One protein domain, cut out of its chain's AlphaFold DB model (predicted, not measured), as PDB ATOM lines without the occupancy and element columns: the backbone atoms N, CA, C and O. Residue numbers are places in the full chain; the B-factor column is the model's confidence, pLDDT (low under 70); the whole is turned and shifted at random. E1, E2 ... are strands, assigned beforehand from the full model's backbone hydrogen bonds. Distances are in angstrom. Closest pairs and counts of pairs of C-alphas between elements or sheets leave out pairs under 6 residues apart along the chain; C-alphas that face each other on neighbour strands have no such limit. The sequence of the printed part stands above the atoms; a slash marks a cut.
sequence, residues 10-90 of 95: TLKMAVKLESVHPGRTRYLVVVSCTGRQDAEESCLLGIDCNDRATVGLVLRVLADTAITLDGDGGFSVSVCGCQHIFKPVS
ATOM      1  N   THR A  10      52.387 -52.856  17.736       92.88
ATOM      2  CA  THR A  10      52.179 -51.886  16.657       92.88
ATOM      3  C   THR A  10      51.083 -50.894  17.026       92.88
ATOM      4  O   THR A  10      49.951 -51.279  17.319       92.88
ATOM      5  N   LEU A  11      51.390 -49.597  16.957       93.50
ATOM      6  CA  LEU A  11      50.373 -48.544  16.958       93.50
ATOM      7  C   LEU A  11      49.603 -48.587  15.635       93.50
ATOM      8  O   LEU A  11      50.197 -48.390  14.582       93.50
ATOM      9  N   LYS A  12      48.284 -48.773  15.688       94.81
ATOM     10  CA  LYS A  12      47.409 -48.759  14.501       94.81
ATOM     11  C   LYS A  12      46.718 -47.416  14.306       94.81
ATOM     12  O   LYS A  12      46.514 -46.960  13.187       94.81
ATOM     13  N   MET A  13      46.338 -46.774  15.405       96.19
ATOM     14  CA  MET A  13      45.609 -45.510  15.376       96.19
ATOM     15  C   MET A  13      45.832 -44.739  16.670       96.19
ATOM     16  O   MET A  13      45.918 -45.336  17.740       96.19
ATOM     17  N   ALA A  14      45.872 -43.415  16.582       96.50
ATOM     18  CA  ALA A  14      45.874 -42.522  17.730       96.50
ATOM     19  C   ALA A  14      44.739 -41.502  17.604       96.50
ATOM     20  O   ALA A  14      44.643 -40.769  16.620       96.50
ATOM     21  N   VAL A  15      43.894 -41.434  18.623       97.50
ATOM     22  CA  VAL A  15      42.817 -40.456  18.758       97.50
ATOM     23  C   VAL A  15      43.239 -39.457  19.818       97.50
ATOM     24  O   VAL A  15      43.401 -39.820  20.981       97.50
ATOM     25  N   LYS A  16      43.431 -38.193  19.441       97.31
ATOM     26  CA  LYS A  16      43.597 -37.122  20.426       97.31
ATOM     27  C   LYS A  16      42.247 -36.884  21.086       97.31
ATOM     28  O   LYS A  16      41.256 -36.694  20.385       97.31
ATOM     29  N   LEU A  17      42.223 -36.876  22.409       97.44
ATOM     30  CA  LEU A  17      41.022 -36.647  23.197       97.44
ATOM     31  C   LEU A  17      40.997 -35.231  23.761       97.44
ATOM     32  O   LEU A  17      42.043 -34.614  23.990       97.44
ATOM     33  N   GLU A  18      39.794 -34.740  24.033       95.50
ATOM     34  CA  GLU A  18      39.619 -33.570  24.881       95.50
ATOM     35  C   GLU A  18      40.202 -33.844  26.275       95.50
ATOM     36  O   GLU A  18      40.129 -34.954  26.812       95.50
ATOM     37  N   SER A  19      40.802 -32.815  26.870       90.88
ATOM     38  CA  SER A  19      41.371 -32.876  28.212       90.88
ATOM     39  C   SER A  19      40.890 -31.680  29.014       90.88
ATOM     40  O   SER A  19      41.083 -30.535  28.618       90.88
ATOM     41  N   VAL A  20      40.312 -31.957  30.183       88.75
ATOM     42  CA  VAL A  20      39.944 -30.930  31.171       88.75
ATOM     43  C   VAL A  20      41.154 -30.403  31.950       88.75
ATOM     44  O   VAL A  20      41.031 -29.438  32.696       88.75
ATOM     45  N   HIS A  21      42.325 -31.035  31.798       88.62
ATOM     46  CA  HIS A  21      43.560 -30.654  32.481       88.62
ATOM     47  C   HIS A  21      44.415 -29.790  31.540       88.62
ATOM     48  O   HIS A  21      44.922 -30.319  30.541       88.62
ATOM     49  N   PRO A  22      44.610 -28.490  31.836       85.44
ATOM     50  CA  PRO A  22      45.422 -27.607  31.008       85.44
ATOM     51  C   PRO A  22      46.843 -28.146  30.817       85.44
ATOM     52  O   PRO A  22      47.446 -28.679  31.747       85.44
ATOM     53  N   GLY A  23      47.376 -28.024  29.600       85.62
ATOM     54  CA  GLY A  23      48.733 -28.473  29.264       85.62
ATOM     55  C   GLY A  23      48.906 -29.990  29.122       85.62
ATOM     56  O   GLY A  23      49.963 -30.420  28.670       85.62
ATOM     57  N   ARG A  24      47.884 -30.800  29.435       90.31
ATOM     58  CA  ARG A  24      47.918 -32.254  29.248       90.31
ATOM     59  C   ARG A  24      47.278 -32.659  27.937       90.31
ATOM     60  O   ARG A  24      46.083 -32.443  27.734       90.31
ATOM     61  N   THR A  25      48.057 -33.315  27.078       94.94
ATOM     62  CA  THR A  25      47.527 -33.938  25.862       94.94
ATOM     63  C   THR A  25      47.230 -35.402  26.136       94.94
ATOM     64  O   THR A  25      48.119 -36.146  26.543       94.94
ATOM     65  N   ARG A  26      45.988 -35.821  25.896       96.56
ATOM     66  CA  ARG A  26      45.554 -37.203  26.084       96.56
ATOM     67  C   ARG A  26      45.282 -37.861  24.741       96.56
ATOM     68  O   ARG A  26      44.631 -37.269  23.881       96.56
ATOM     69  N   TYR A  27      45.744 -39.093  24.593       97.00
ATOM     70  CA  TYR A  27      45.467 -39.937  23.442       97.00
ATOM     71  C   TYR A  27      44.776 -41.222  23.879       97.00
ATOM     72  O   TYR A  27      45.139 -41.810  24.895       97.00
ATOM     73  N   LEU A  28      43.814 -41.676  23.085       97.81
ATOM     74  CA  LEU A  28      43.403 -43.072  23.057       97.81
ATOM     75  C   LEU A  28      44.079 -43.721  21.855       97.81
ATOM     76  O   LEU A  28      43.939 -43.246  20.731       97.81
ATOM     77  N   VAL A  29      44.838 -44.779  22.088       97.12
ATOM     78  CA  VAL A  29      45.654 -45.428  21.067       97.12
ATOM     79  C   VAL A  29      45.196 -46.860  20.877       97.12
ATOM     80  O   VAL A  29      45.094 -47.599  21.849       97.12
ATOM     81  N   VAL A  30      44.977 -47.262  19.628       96.56
ATOM     82  CA  VAL A  30      44.789 -48.666  19.262       96.56
ATOM     83  C   VAL A  30      46.166 -49.288  19.074       96.56
ATOM     84  O   VAL A  30      46.924 -48.863  18.196       96.56
ATOM     85  N   VAL A  31      46.481 -50.284  19.893       95.75
ATOM     86  CA  VAL A  31      47.715 -51.070  19.801       95.75
ATOM     87  C   VAL A  31      47.349 -52.505  19.483       95.75
ATOM     88  O   VAL A  31      46.444 -53.053  20.117       95.75
ATOM     89  N   SER A  32      48.058 -53.112  18.537       94.88
ATOM     90  CA  SER A  32      47.940 -54.538  18.263       94.88
ATOM     91  C   SER A  32      49.264 -55.271  18.423       94.88
ATOM     92  O   SER A  32      50.342 -54.678  18.350       94.88
ATOM     93  N   CYS A  33      49.176 -56.570  18.668       93.44
ATOM     94  CA  CYS A  33      50.305 -57.486  18.654       93.44
ATOM     95  C   CYS A  33      49.849 -58.859  18.159       93.44
ATOM     96  O   CYS A  33      48.663 -59.193  18.202       93.44
ATOM     97  N   THR A  34      50.794 -59.670  17.692       92.50
ATOM     98  CA  THR A  34      50.517 -61.074  17.380       92.50
ATOM     99  C   THR A  34      50.565 -61.885  18.671       92.50
ATOM    100  O   THR A  34      51.605 -61.968  19.330       92.50
ATOM    101  N   GLY A  35      49.423 -62.450  19.057       83.88
ATOM    102  CA  GLY A  35      49.263 -63.270  20.250       83.88
ATOM    103  C   GLY A  35      49.870 -64.668  20.106       83.88
ATOM    104  O   GLY A  35      50.376 -65.068  19.061       83.88
ATOM    105  N   ARG A  36      49.776 -65.469  21.175       81.69
ATOM    106  CA  ARG A  36      50.378 -66.822  21.245       81.69
ATOM    107  C   ARG A  36      49.800 -67.840  20.258       81.69
ATOM    108  O   ARG A  36      50.390 -68.900  20.086       81.69
ATOM    109  N   GLN A  37      48.633 -67.560  19.689       87.81
ATOM    110  CA  GLN A  37      47.941 -68.431  18.734       87.81
ATOM    111  C   GLN A  37      48.083 -67.926  17.290       87.81
ATOM    112  O   GLN A  37      47.233 -68.238  16.462       87.81
ATOM    113  N   ASP A  38      49.099 -67.099  17.008       88.38
ATOM    114  CA  ASP A  38      49.282 -66.398  15.726       88.38
ATOM    115  C   ASP A  38      48.055 -65.573  15.290       88.38
ATOM    116  O   ASP A  38      47.848 -65.282  14.113       88.38
ATOM    117  N   ALA A  39      47.235 -65.166  16.261       90.25
ATOM    118  CA  ALA A  39      46.083 -64.302  16.061       90.25
ATOM    119  C   ALA A  39      46.434 -62.863  16.451       90.25
ATOM    120  O   ALA A  39      47.136 -62.640  17.439       90.25
ATOM    121  N   GLU A  40      45.934 -61.881  15.698       91.25
ATOM    122  CA  GLU A  40      46.078 -60.472  16.071       91.25
ATOM    123  C   GLU A  40      45.210 -60.175  17.300       91.25
ATOM    124  O   GLU A  40      43.992 -60.357  17.292       91.25
ATOM    125  N   GLU A  41      45.851 -59.705  18.365       93.31
ATOM    126  CA  GLU A  41      45.201 -59.215  19.573       93.31
ATOM    127  C   GLU A  41      45.322 -57.691  19.613       93.31
ATOM    128  O   GLU A  41      46.303 -57.118  19.140       93.31
ATOM    129  N   SER A  42      44.313 -57.007  20.156       94.12
ATOM    130  CA  SER A  42      44.300 -55.544  20.227       94.12
ATOM    131  C   SER A  42      43.842 -55.029  21.586       94.12
ATOM    132  O   SER A  42      43.033 -55.643  22.288       94.12
ATOM    133  N   CYS A  43      44.352 -53.860  21.954       96.00
ATOM    134  CA  CYS A  43      43.915 -53.118  23.125       96.00
ATOM    135  C   CYS A  43      43.869 -51.615  22.838       96.00
ATOM    136  O   CYS A  43      44.507 -51.111  21.910       96.00
ATOM    137  N   LEU A  44      43.100 -50.903  23.654       97.50
ATOM    138  CA  LEU A  44      43.088 -49.452  23.701       97.50
ATOM    139  C   LEU A  44      43.945 -48.993  24.879       97.50
ATOM    140  O   LEU A  44      43.705 -49.392  26.020       97.50
ATOM    141  N   LEU A  45      44.911 -48.120  24.615       97.38
ATOM    142  CA  LEU A  45      45.728 -47.477  25.637       97.38
ATOM    143  C   LEU A  45      45.325 -46.013  25.782       97.38
ATOM    144  O   LEU A  45      45.333 -45.263  24.810       97.38
ATOM    145  N   GLY A  46      45.020 -45.586  27.003       96.88
ATOM    146  CA  GLY A  46      44.934 -44.168  27.337       96.88
ATOM    147  C   GLY A  46      46.316 -43.654  27.705       96.88
ATOM    148  O   GLY A  46      46.856 -44.037  28.744       96.88
ATOM    149  N   ILE A  47      46.879 -42.794  26.862       95.62
ATOM    150  CA  ILE A  47      48.214 -42.226  27.029       95.62
ATOM    151  C   ILE A  47      48.097 -40.743  27.359       95.62
ATOM    152  O   ILE A  47      47.504 -39.972  26.606       95.62
ATOM    153  N   ASP A  48      48.704 -40.340  28.468       94.06
ATOM    154  CA  ASP A  48      48.861 -38.940  28.841       94.06
ATOM    155  C   ASP A  48      50.276 -38.464  28.503       94.06
ATOM    156  O   ASP A  48      51.259 -39.013  29.011       94.06
ATOM    157  N   CYS A  49      50.361 -37.429  27.668       91.06
ATOM    158  CA  CYS A  49      51.592 -36.785  27.224       91.06
ATOM    159  C   CYS A  49      51.724 -35.396  27.868       91.06
ATOM    160  O   CYS A  49      51.032 -34.455  27.467       91.06
ATOM    161  N   ASN A  50      52.638 -35.297  28.839       85.81
ATOM    162  CA  ASN A  50      53.136 -34.048  29.433       85.81
ATOM    163  C   ASN A  50      54.663 -33.983  29.201       85.81
ATOM    164  O   ASN A  50      55.124 -34.291  28.105       85.81
ATOM    165  N   ASP A  51      55.461 -33.710  30.244       87.06
ATOM    166  CA  ASP A  51      56.930 -33.840  30.226       87.06
ATOM    167  C   ASP A  51      57.397 -35.270  29.898       87.06
ATOM    168  O   ASP A  51      58.504 -35.488  29.401       87.06
ATOM    169  N   ARG A  52      56.557 -36.267  30.208       87.75
ATOM    170  CA  ARG A  52      56.754 -37.685  29.885       87.75
ATOM    171  C   ARG A  52      55.428 -38.310  29.461       87.75
ATOM    172  O   ARG A  52      54.364 -37.870  29.896       87.75
ATOM    173  N   ALA A  53      55.512 -39.349  28.633       91.00
ATOM    174  CA  ALA A  53      54.362 -40.153  28.238       91.00
ATOM    175  C   ALA A  53      54.098 -41.251  29.281       91.00
ATOM    176  O   ALA A  53      55.025 -41.940  29.706       91.00
ATOM    177  N   THR A  54      52.839 -41.413  29.687       92.31
ATOM    178  CA  THR A  54      52.409 -42.414  30.678       92.31
ATOM    179  C   THR A  54      51.137 -43.113  30.217       92.31
ATOM    180  O   THR A  54      50.297 -42.489  29.574       92.31
ATOM    181  N   VAL A  55      50.988 -44.397  30.550       94.50
ATOM    182  CA  VAL A  55      49.749 -45.150  30.310       94.50
ATOM    183  C   VAL A  55      48.875 -45.046  31.555       94.50
ATOM    184  O   VAL A  55      49.266 -45.503  32.627       94.50
ATOM    185  N   GLY A  56      47.707 -44.423  31.415       93.25
ATOM    186  CA  GLY A  56      46.719 -44.264  32.486       93.25
ATOM    187  C   GLY A  56      45.498 -45.172  32.343       93.25
ATOM    188  O   GLY A  56      44.703 -45.270  33.274       93.25
ATOM    189  N   LEU A  57      45.331 -45.825  31.190       95.44
ATOM    190  CA  LEU A  57      44.214 -46.722  30.911       95.44
ATOM    191  C   LEU A  57      44.661 -47.836  29.964       95.44
ATOM    192  O   LEU A  57      45.378 -47.569  29.002       95.44
ATOM    193  N   VAL A  58      44.195 -49.058  30.214       95.75
ATOM    194  CA  VAL A  58      44.359 -50.207  29.317       95.75
ATOM    195  C   VAL A  58      43.012 -50.911  29.218       95.75
ATOM    196  O   VAL A  58      42.518 -51.423  30.220       95.75
ATOM    197  N   LEU A  59      42.422 -50.942  28.026       96.94
ATOM    198  CA  LEU A  59      41.192 -51.679  27.743       96.94
ATOM    199  C   LEU A  59      41.496 -52.765  26.722       96.94
ATOM    200  O   LEU A  59      41.902 -52.477  25.600       96.94
ATOM    201  N   ARG A  60      41.309 -54.024  27.103       94.06
ATOM    202  CA  ARG A  60      41.437 -55.141  26.162       94.06
ATOM    203  C   ARG A  60      40.250 -55.117  25.207       94.06
ATOM    204  O   ARG A  60      39.131 -54.899  25.658       94.06
ATOM    205  N   VAL A  61      40.486 -55.371  23.922       94.75
ATOM    206  CA  VAL A  61      39.397 -55.628  22.977       94.75
ATOM    207  C   VAL A  61      39.054 -57.111  23.073       94.75
ATOM    208  O   VAL A  61      39.870 -57.974  22.757       94.75
ATOM    209  N   LEU A  62      37.867 -57.395  23.589       93.56
ATOM    210  CA  LEU A  62      37.330 -58.732  23.832       93.56
ATOM    211  C   LEU A  62      36.014 -58.915  23.069       93.56
ATOM    212  O   LEU A  62      35.465 -57.965  22.517       93.56
ATOM    213  N   ALA A  63      35.486 -60.138  23.060       94.25
ATOM    214  CA  ALA A  63      34.247 -60.463  22.351       94.25
ATOM    215  C   ALA A  63      33.020 -59.669  22.843       94.25
ATOM    216  O   ALA A  63      32.091 -59.446  22.074       94.25
ATOM    217  N   ASP A  64      33.014 -59.236  24.105       96.00
ATOM    218  CA  ASP A  64      31.963 -58.412  24.712       96.00
ATOM    219  C   ASP A  64      32.227 -56.902  24.583       96.00
ATOM    220  O   ASP A  64      31.471 -56.099  25.129       96.00
ATOM    221  N   THR A  65      33.294 -56.493  23.884       97.12
ATOM    222  CA  THR A  65      33.577 -55.072  23.668       97.12
ATOM    223  C   THR A  65      32.520 -54.457  22.758       97.12
ATOM    224  O   THR A  65      32.395 -54.827  21.593       97.12
ATOM    225  N   ALA A  66      31.789 -53.478  23.280       97.19
ATOM    226  CA  ALA A  66      30.790 -52.715  22.548       97.19
ATOM    227  C   ALA A  66      31.216 -51.250  22.431       97.19
ATOM    228  O   ALA A  66      31.700 -50.656  23.396       97.19
ATOM    229  N   ILE A  67      31.009 -50.660  21.254       96.56
ATOM    230  CA  ILE A  67      31.251 -49.238  21.004       96.56
ATOM    231  C   ILE A  67      29.921 -48.581  20.655       96.56
ATOM    232  O   ILE A  67      29.207 -49.055  19.771       96.56
ATOM    233  N   THR A  68      29.594 -47.487  21.334       96.12
ATOM    234  CA  THR A  68      28.397 -46.685  21.055       96.12
ATOM    235  C   THR A  68      28.801 -45.258  20.729       96.12
ATOM    236  O   THR A  68      29.726 -44.726  21.334       96.12
ATOM    237  N   LEU A  69      28.107 -44.630  19.785       95.00
ATOM    238  CA  LEU A  69      28.279 -43.206  19.510       95.00
ATOM    239  C   LEU A  69      27.360 -42.398  20.423       95.00
ATOM    240  O   LEU A  69      26.187 -42.740  20.584       95.00
ATOM    241  N   ASP A  70      27.897 -41.321  20.980       85.62
ATOM    242  CA  ASP A  70      27.129 -40.361  21.759       85.62
ATOM    243  C   ASP A  70      26.619 -39.253  20.820       85.62
ATOM    244  O   ASP A  70      27.304 -38.839  19.882       85.62
ATOM    245  N   GLY A  71      25.412 -38.738  21.064       87.00
ATOM    246  CA  GLY A  71      24.782 -37.715  20.210       87.00
ATOM    247  C   GLY A  71      25.458 -36.335  20.228       87.00
ATOM    248  O   GLY A  71      25.040 -35.441  19.499       87.00
ATOM    249  N   ASP A  72      26.488 -36.153  21.051       89.12
ATOM    250  CA  ASP A  72      27.271 -34.924  21.203       89.12
ATOM    251  C   ASP A  72      28.644 -34.993  20.502       89.12
ATOM    252  O   ASP A  72      29.486 -34.119  20.700       89.12
ATOM    253  N   GLY A  73      28.883 -36.035  19.695       89.88
ATOM    254  CA  GLY A  73      30.144 -36.244  18.974       89.88
ATOM    255  C   GLY A  73      31.183 -37.080  19.730       89.88
ATOM    256  O   GLY A  73      32.291 -37.269  19.228       89.88
ATOM    257  N   GLY A  74      30.845 -37.595  20.916       96.25
ATOM    258  CA  GLY A  74      31.652 -38.581  21.636       96.25
ATOM    259  C   GLY A  74      31.397 -40.031  21.222       96.25
ATOM    260  O   GLY A  74      30.561 -40.337  20.372       96.25
ATOM    261  N   PHE A  75      32.110 -40.943  21.875       96.94
ATOM    262  CA  PHE A  75      31.807 -42.370  21.845       96.94
ATOM    263  C   PHE A  75      32.103 -43.011  23.199       96.94
ATOM    264  O   PHE A  75      32.987 -42.565  23.937       96.94
ATOM    265  N   SER A  76      31.397 -44.094  23.504       96.62
ATOM    266  CA  SER A  76      31.649 -44.923  24.673       96.62
ATOM    267  C   SER A  76      32.171 -46.297  24.263       96.62
ATOM    268  O   SER A  76      31.742 -46.862  23.256       96.62
ATOM    269  N   VAL A  77      33.109 -46.832  25.040       97.62
ATOM    270  CA  VAL A  77      33.602 -48.205  24.933       97.62
ATOM    271  C   VAL A  77      33.198 -48.938  26.201       97.62
ATOM    272  O   VAL A  77      33.556 -48.514  27.300       97.62
ATOM    273  N   SER A  78      32.462 -50.032  26.042       97.44
ATOM    274  CA  SER A  78      32.049 -50.906  27.135       97.44
ATOM    275  C   SER A  78      32.729 -52.262  27.005       97.44
ATOM    276  O   SER A  78      32.678 -52.859  25.937       97.44
ATOM    277  N   VAL A  79      33.364 -52.745  28.071       96.75
ATOM    278  CA  VAL A  79      34.014 -54.066  28.121       96.75
ATOM    279  C   VAL A  79      34.070 -54.560  29.563       96.75
ATOM    280  O   VAL A  79      34.302 -53.768  30.478       96.75
ATOM    281  N   CYS A  80      33.841 -55.855  29.795       93.50
ATOM    282  CA  CYS A  80      33.826 -56.460  31.131       93.50
ATOM    283  C   CYS A  80      32.878 -55.751  32.124       93.50
ATOM    284  O   CYS A  80      33.167 -55.677  33.317       93.50
ATOM    285  N   GLY A  81      31.767 -55.184  31.641       92.31
ATOM    286  CA  GLY A  81      30.812 -54.427  32.463       92.31
ATOM    287  C   GLY A  81      31.256 -53.012  32.863       92.31
ATOM    288  O   GLY A  81      30.516 -52.330  33.568       92.31
ATOM    289  N   CYS A  82      32.421 -52.546  32.405       94.62
ATOM    290  CA  CYS A  82      32.899 -51.176  32.597       94.62
ATOM    291  C   CYS A  82      32.651 -50.341  31.339       94.62
ATOM    292  O   CYS A  82      32.936 -50.804  30.237       94.62
ATOM    293  N   GLN A  83      32.180 -49.102  31.503       96.19
ATOM    294  CA  GLN A  83      31.960 -48.152  30.411       96.19
ATOM    295  C   GLN A  83      32.923 -46.964  30.521       96.19
ATOM    296  O   GLN A  83      33.081 -46.371  31.588       96.19
ATOM    297  N   HIS A  84      33.540 -46.594  29.400       96.38
ATOM    298  CA  HIS A  84      34.469 -45.471  29.285       96.38
ATOM    299  C   HIS A  84      34.022 -44.538  28.163       96.38
ATOM    300  O   HIS A  84      33.822 -44.992  27.042       96.38
ATOM    301  N   ILE A  85      33.881 -43.244  28.452       95.81
ATOM    302  CA  ILE A  85      33.438 -42.231  27.485       95.81
ATOM    303  C   ILE A  85      34.639 -41.413  27.014       95.81
ATOM    304  O   ILE A  85      35.476 -40.992  27.816       95.81
ATOM    305  N   PHE A  86      34.696 -41.160  25.711       97.06
ATOM    306  CA  PHE A  86      35.776 -40.446  25.052       97.06
ATOM    307  C   PHE A  86      35.218 -39.354  24.136       97.06
ATOM    308  O   PHE A  86      34.273 -39.579  23.380       97.06
ATOM    309  N   LYS A  87      35.828 -38.166  24.186       96.88
ATOM    310  CA  LYS A  87      35.516 -37.035  23.301       96.88
ATOM    311  C   LYS A  87      36.684 -36.808  22.337       96.88
ATOM    312  O   LYS A  87      37.752 -36.386  22.795       96.88
ATOM    313  N   PRO A  88      36.554 -37.174  21.051       96.94
ATOM    314  CA  PRO A  88      37.641 -37.070  20.087       96.94
ATOM    315  C   PRO A  88      37.824 -35.630  19.590       96.94
ATOM    316  O   PRO A  88      36.863 -34.933  19.293       96.94
ATOM    317  N   VAL A  89      39.081 -35.216  19.430       96.62
ATOM    318  CA  VAL A  89      39.475 -33.943  18.798       96.62
ATOM    319  C   VAL A  89      40.025 -34.185  17.394       96.62
ATOM    320  O   VAL A  89      39.746 -33.431  16.467       96.62
ATOM    321  N   SER A  90      40.837 -35.231  17.227       96.50
ATOM    322  CA  SER A  90      41.433 -35.598  15.941       96.50
ATOM    323  C   SER A  90      41.826 -37.070  15.927       96.50
ATOM    324  O   SER A  90      42.135 -37.638  16.976       96.50
TER     325      SER A  90
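This is residues 10 to 90 of the 95 residues of an uncharacterized protein of Trichomalopsis sarcophagae (UniProt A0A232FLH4). A strongly twisted sheet of five strands, E4 E3 E2 E1 E8, has a smaller sheet of three, E5 E6 E7, over one of its faces, like a small, loose two-layer sandwich. The chain crosses from the large sheet to the small one through residues 61 to 65 after E4, and returns where E7 runs on into E8, which joins the large sheet's edge beside E1. The printed part has 81 residues with eight named strands, E1 to E8 in chain order, and no named helix, and its class is all strand. Both sheets are antiparallel, in the orders E4 - E3 - E2 - E1 - E8 and E5 - E6 - E7. The whole is compact, with a radius of gyration of the C-alphas of 13.5 A and spans of 43 by 32 by 20 A.

In the large sheet, E2, residues 25 to 34, and E3, residues 40 to 49, form a hairpin at 158 degrees between directions, with N 29 and O 45 2.8 A apart. E1, residues 10 to 17, is antiparallel to E2 at 159 degrees, with N 15 and O 28 at 2.8 A. On the other side of E3, edge strand E4, residues 53 to 60, stands at 146 degrees to it, with N 46 and O 57 at 2.8 A. E8, residues 88 to 90, is the other edge strand, at 112 degrees to E1, with N 16 and O 90 at 2.8 A. E1 to E4 form a meander, each strand the antiparallel neighbour of the one before, and so do E5, residues 66 to 69, E6, residues 75 to 79, and E7, residues 82 to 86. N 68 and O 76 of E5 and E6 are 2.9 A apart, and N 84 and O 77 of E7 and E6 2.8 A. Between the sheets, the closest C-alphas of E1 and E7 are those of Leu 17 and Phe 86, 6.7 A, and those of E4 and E6 are Leu 59 and Val 79, 7.6 A. E3 and E6 are apart.

E2 measures 28.6 A from first to last C-alpha, E3 26.8 A, E1 20.0 A and E4 19.9 A. E1 begins at C-alpha 10 (52.179, -51.886, 16.657) and bends by 52 degrees at residue 13; E4 bends by 59 degrees at residue 56. E5 begins at C-alpha 66 (30.790, -52.715, 22.548), and E8 ends at C-alpha 90 (41.433, -35.598, 15.941).

The two C-alphas farthest apart, those of Pro 22 and Gln 37, are 42.7 A apart. The printed part has no cut. The link E1 to E2 is short and the other links are tight. Mean pLDDT of the printed part is 93.7, and no printed residue is under 70.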